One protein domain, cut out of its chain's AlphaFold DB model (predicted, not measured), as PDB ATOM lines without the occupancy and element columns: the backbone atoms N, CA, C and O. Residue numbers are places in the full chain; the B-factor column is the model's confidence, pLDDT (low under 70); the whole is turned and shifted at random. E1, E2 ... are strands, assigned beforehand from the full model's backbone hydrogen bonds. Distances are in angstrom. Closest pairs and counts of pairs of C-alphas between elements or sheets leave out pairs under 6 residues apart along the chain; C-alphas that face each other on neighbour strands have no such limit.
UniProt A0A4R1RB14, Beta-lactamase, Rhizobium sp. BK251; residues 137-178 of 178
ATOM      1  N   PRO A 137     125.873 192.647 148.190       95.25
ATOM      2  CA  PRO A 137     127.189 192.023 148.174       95.25
ATOM      3  C   PRO A 137     127.694 191.839 149.611       95.25
ATOM      4  O   PRO A 137     128.035 192.798 150.298       95.25
ATOM      5  N   HIS A 138     127.764 190.592 150.079       96.19
ATOM      6  CA  HIS A 138     128.423 190.250 151.347       96.19
ATOM      7  C   HIS A 138     129.904 189.930 151.140       96.19
ATOM      8  O   HIS A 138     130.664 189.981 152.103       96.19
ATOM      9  N   SER A 139     130.319 189.611 149.914       96.25
ATOM     10  CA  SER A 139     131.719 189.407 149.522       96.25
ATOM     11  C   SER A 139     131.976 190.058 148.169       96.25
ATOM     12  O   SER A 139     131.088 190.037 147.320       96.25
ATOM     13  N   GLU A 140     133.177 190.584 147.951       93.38
ATOM     14  CA  GLU A 140     133.641 191.005 146.625       93.38
ATOM     15  C   GLU A 140     134.278 189.810 145.916       93.38
ATOM     16  O   GLU A 140     135.087 189.100 146.513       93.38
ATOM     17  N   ILE A 141     133.901 189.579 144.657       91.75
ATOM     18  CA  ILE A 141     134.382 188.433 143.865       91.75
ATOM     19  C   ILE A 141     135.113 188.873 142.585       91.75
ATOM     20  O   ILE A 141     135.324 188.070 141.680       91.75
ATOM     21  N   GLY A 142     135.525 190.146 142.535       89.44
ATOM     22  CA  GLY A 142     136.287 190.751 141.438       89.44
ATOM     23  C   GLY A 142     135.415 191.368 140.343       89.44
ATOM     24  O   GLY A 142     134.213 191.130 140.289       89.44
ATOM     25  N   GLU A 143     136.021 192.181 139.469       88.06
ATOM     26  CA  GLU A 143     135.371 192.705 138.246       88.06
ATOM     27  C   GLU A 143     134.059 193.476 138.495       88.06
ATOM     28  O   GLU A 143     133.116 193.419 137.715       88.06
ATOM     29  N   GLY A 144     133.956 194.184 139.626       88.31
ATOM     30  CA  GLY A 144     132.722 194.886 140.004       88.31
ATOM     31  C   GLY A 144     131.561 193.959 140.390       88.31
ATOM     32  O   GLY A 144     130.424 194.425 140.509       88.31
ATOM     33  N   LYS A 145     131.839 192.666 140.603       93.31
ATOM     34  CA  LYS A 145     130.894 191.664 141.091       93.31
ATOM     35  C   LYS A 145     131.069 191.408 142.584       93.31
ATOM     36  O   LYS A 145     132.161 191.475 143.155       93.31
ATOM     37  N   GLY A 146     129.965 191.033 143.207       94.94
ATOM     38  CA  GLY A 146     129.893 190.569 144.578       94.94
ATOM     39  C   GLY A 146     129.037 189.317 144.704       94.94
ATOM     40  O   GLY A 146     128.433 188.850 143.738       94.94
ATOM     41  N   TYR A 147     128.998 188.770 145.910       96.62
ATOM     42  CA  TYR A 147     128.218 187.586 146.240       96.62
ATOM     43  C   TYR A 147     127.353 187.843 147.472       96.62
ATOM     44  O   TYR A 147     127.857 188.228 148.532       96.62
ATOM     45  N   GLY A 148     126.049 187.638 147.313       97.19
ATOM     46  CA  GLY A 148     125.028 187.776 148.340       97.19
ATOM     47  C   GLY A 148     124.645 186.444 148.975       97.19
ATOM     48  O   GLY A 148     125.498 185.605 149.262       97.19
ATOM     49  N   TYR A 149     123.349 186.238 149.222       97.44
ATOM     50  CA  TYR A 149     122.822 184.939 149.651       97.44
ATOM     51  C   TYR A 149     122.495 184.130 148.404       97.44
ATOM     52  O   TYR A 149     121.353 184.127 147.951       97.44
ATOM     53  N   LEU A 150     123.509 183.470 147.842       96.06
ATOM     54  CA  LEU A 150     123.433 182.693 146.594       96.06
ATOM     55  C   LEU A 150     123.188 183.501 145.317       96.06
ATOM     56  O   LEU A 150     123.076 182.922 144.240       96.06
ATOM     57  N   TRP A 151     123.152 184.822 145.429       96.75
ATOM     58  CA  TRP A 151     123.088 185.740 144.303       96.75
ATOM     59  C   TRP A 151     124.485 186.243 143.966       96.75
ATOM     60  O   TRP A 151     125.206 186.693 144.854       96.75
ATOM     61  N   VAL A 152     124.845 186.238 142.689       95.19
ATOM     62  CA  VAL A 152     125.892 187.127 142.189       95.19
ATOM     63  C   VAL A 152     125.274 188.510 142.031       95.19
ATOM     64  O   VAL A 152     124.160 188.645 141.530       95.19
ATOM     65  N   THR A 153     125.974 189.541 142.480       95.00
ATOM     66  CA  THR A 153     125.573 190.943 142.331       95.00
ATOM     67  C   THR A 153     126.569 191.627 141.413       95.00
ATOM     68  O   THR A 153     127.764 191.427 141.600       95.00
ATOM     69  N   ALA A 154     126.127 192.460 140.483       93.81
ATOM     70  CA  ALA A 154     127.003 193.225 139.604       93.81
ATOM     71  C   ALA A 154     126.666 194.715 139.687       93.81
ATOM     72  O   ALA A 154     125.495 195.110 139.658       93.81
ATOM     73  N   ALA A 155     127.703 195.546 139.796       91.38
ATOM     74  CA  ALA A 155     127.567 196.989 139.654       91.38
ATOM     75  C   ALA A 155     127.125 197.363 138.227       91.38
ATOM     76  O   ALA A 155     127.304 196.599 137.276       91.38
ATOM     77  N   ALA A 156     126.568 198.565 138.065       91.31
ATOM     78  CA  ALA A 156     126.279 199.095 136.738       91.31
ATOM     79  C   ALA A 156     127.571 199.187 135.911       91.31
ATOM     80  O   ALA A 156     128.562 199.754 136.373       91.31
ATOM     81  N   ASN A 157     127.535 198.672 134.681       91.00
ATOM     82  CA  ASN A 157     128.667 198.601 133.756       91.00
ATOM     83  C   ASN A 157     129.898 197.902 134.367       91.00
ATOM     84  O   ASN A 157     131.026 198.359 134.174       91.00
ATOM     85  N   ALA A 158     129.679 196.837 135.149       87.88
ATOM     86  CA  ALA A 158     130.739 196.052 135.775       87.88
ATOM     87  C   ALA A 158     131.800 195.618 134.731       87.88
ATOM     88  O   ALA A 158     131.482 194.880 133.794       87.88
ATOM     89  N   PRO A 159     133.061 196.084 134.847       82.12
ATOM     90  CA  PRO A 159     134.088 195.799 133.851       82.12
ATOM     91  C   PRO A 159     134.398 194.304 133.779       82.12
ATOM     92  O   PRO A 159     134.709 193.700 134.798       82.12
ATOM     93  N   GLY A 160     134.375 193.725 132.578       77.44
ATOM     94  CA  GLY A 160     134.665 192.298 132.372       77.44
ATOM     95  C   GLY A 160     133.462 191.371 132.562       77.44
ATOM     96  O   GLY A 160     133.548 190.191 132.233       77.44
ATOM     97  N   ASP A 161     132.316 191.894 133.001       81.12
ATOM     98  CA  ASP A 161     131.066 191.144 133.057       81.12
ATOM     99  C   ASP A 161     130.256 191.350 131.764       81.12
ATOM    100  O   ASP A 161     129.673 192.413 131.530       81.12
ATOM    101  N   SER A 162     130.233 190.317 130.914       81.00
ATOM    102  CA  SER A 162     129.588 190.335 129.594       81.00
ATOM    103  C   SER A 162     128.066 190.467 129.641       81.00
ATOM    104  O   SER A 162     127.464 190.780 128.614       81.00
ATOM    105  N   ILE A 163     127.448 190.246 130.805       83.81
ATOM    106  CA  ILE A 163     126.004 190.405 131.001       83.81
ATOM    107  C   ILE A 163     125.649 191.655 131.810       83.81
ATOM    108  O   ILE A 163     124.466 191.908 132.042       83.81
ATOM    109  N   SER A 164     126.645 192.443 132.232       85.56
ATOM    110  CA  SER A 164     126.392 193.676 132.970       85.56
ATOM    111  C   SER A 164     125.573 194.668 132.143       85.56
ATOM    112  O   SER A 164     125.655 194.735 130.915       85.56
ATOM    113  N   THR A 165     124.757 195.455 132.838       89.81
ATOM    114  CA  THR A 165     123.889 196.458 132.214       89.81
ATOM    115  C   THR A 165     124.229 197.851 132.729       89.81
ATOM    116  O   THR A 165     125.042 198.015 133.637       89.81
ATOM    117  N   ASN A 166     123.576 198.880 132.188       93.00
ATOM    118  CA  ASN A 166     123.718 200.253 132.675       93.00
ATOM    119  C   ASN A 166     123.077 200.492 134.058       93.00
ATOM    120  O   ASN A 166     123.142 201.610 134.569       93.00
ATOM    121  N   VAL A 167     122.473 199.466 134.665       92.50
ATOM    122  CA  VAL A 167     121.952 199.478 136.033       92.50
ATOM    123  C   VAL A 167     122.535 198.312 136.842       92.50
ATOM    124  O   VAL A 167     122.937 197.301 136.261       92.50
ATOM    125  N   PRO A 168     122.604 198.418 138.183       92.12
ATOM    126  CA  PRO A 168     123.011 197.295 139.018       92.12
ATOM    127  C   PRO A 168     122.053 196.114 138.859       92.12
ATOM    128  O   PRO A 168     120.844 196.303 138.706       92.12
ATOM    129  N   MET A 169     122.584 194.898 138.948       93.88
ATOM    130  CA  MET A 169     121.794 193.676 138.832       93.88
ATOM    131  C   MET A 169     122.221 192.624 139.850       93.88
ATOM    132  O   MET A 169     123.318 192.663 140.405       93.88
ATOM    133  N   PHE A 170     121.343 191.657 140.069       95.00
ATOM    134  CA  PHE A 170     121.654 190.416 140.756       95.00
ATOM    135  C   PHE A 170     121.143 189.251 139.913       95.00
ATOM    136  O   PHE A 170     120.125 189.368 139.230       95.00
ATOM    137  N   TYR A 171     121.862 188.137 139.932       93.94
ATOM    138  CA  TYR A 171     121.557 186.969 139.119       93.94
ATOM    139  C   TYR A 171     122.149 185.701 139.740       93.94
ATOM    140  O   TYR A 171     122.982 185.752 140.645       93.94
ATOM    141  N   ALA A 172     121.706 184.553 139.250       91.69
ATOM    142  CA  ALA A 172     122.364 183.276 139.458       91.69
ATOM    143  C   ALA A 172     122.534 182.643 138.078       91.69
ATOM    144  O   ALA A 172     121.604 182.690 137.278       91.69
ATOM    145  N   SER A 173     123.715 182.099 137.803       87.50
ATOM    146  CA  SER A 173     124.041 181.465 136.523       87.50
ATOM    147  C   SER A 173     124.555 180.052 136.755       87.50
ATOM    148  O   SER A 173     125.347 179.819 137.673       87.50
ATOM    149  N   GLY A 174     124.128 179.115 135.919       82.31
ATOM    150  CA  GLY A 174     124.511 177.714 135.966       82.31
ATOM    151  C   GLY A 174     125.413 177.293 134.807       82.31
ATOM    152  O   GLY A 174     125.442 177.890 133.732       82.31
ATOM    153  N   PHE A 175     126.143 176.198 135.022       78.31
ATOM    154  CA  PHE A 175     126.926 175.551 133.972       78.31
ATOM    155  C   PHE A 175     126.021 175.101 132.816       78.31
ATOM    156  O   PHE A 175     125.129 174.283 133.041       78.31
ATOM    157  N   GLY A 176     126.283 175.586 131.600       75.88
ATOM    158  CA  GLY A 176     125.453 175.322 130.416       75.88
ATOM    159  C   GLY A 176     124.734 176.555 129.855       75.88
ATOM    160  O   GLY A 176     124.118 176.452 128.798       75.88
ATOM    161  N   GLY A 177     124.870 177.718 130.507       75.06
ATOM    162  CA  GLY A 177     124.346 178.998 130.014       75.06
ATOM    163  C   GLY A 177     122.938 179.350 130.507       75.06
ATOM    164  O   GLY A 177     122.300 180.214 129.910       75.06
ATOM    165  N   GLN A 178     122.459 178.673 131.554       70.00
ATOM    166  CA  GLN A 178     121.188 178.959 132.231       70.00
ATOM    167  C   GLN A 178     121.310 179.949 133.388       70.00
ATOM    168  O   GLN A 178     122.410 180.036 133.984       70.00
TER     169      GLN A 178
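Overview. This is residues 137 to 178 of the 178 residues of the protein "Beta-lactamase" of Rhizobium sp. BK251 (UniProt A0A4R1RB14). With little regular structure, this is a small twisted sheet of four short strands side by side, a long loop of residues 155 to 168 joining E3 and E4 at one end and a tail of residues 172 to 178 leaving the other end of E4. The 42 printed residues hold 13 in named strands and no named helix: all strand, a meander E1 E2 E3 E4, each strand the antiparallel neighbour of the one before. It is compact, radius of gyration of the C-alphas 9.7 A, spanning 24 by 22 by 16 A.

Along the chain. E1, residues 139 to 142, is 9.4 A long from C-alpha 139 at (131.719, 189.407, 149.522). E2, residues 145 to 147, is 7.1 A long; E3, residues 152 to 154, and E4, residues 169 to 171, are 6.7 A each. C-alpha 171 is at (121.557, 186.969, 139.119).

Arrangement. E2 and E3 form an antiparallel hairpin at 150 degrees, with N 146 and O 153 2.8 A apart. Hairpin E1 and E2 has N 145 and O 142 at 2.8 A; hairpin E3 and E4 has N 154 and O 169 at 2.8 A. Edge strands E1 and E4 are apart.

Size, cuts and confidence. The farthest C-alphas, of His 138 and Gly 176, are 25.9 A apart. The printed part has no cut; the link E3 to E4 is long. No printed residue is under pLDDT 70.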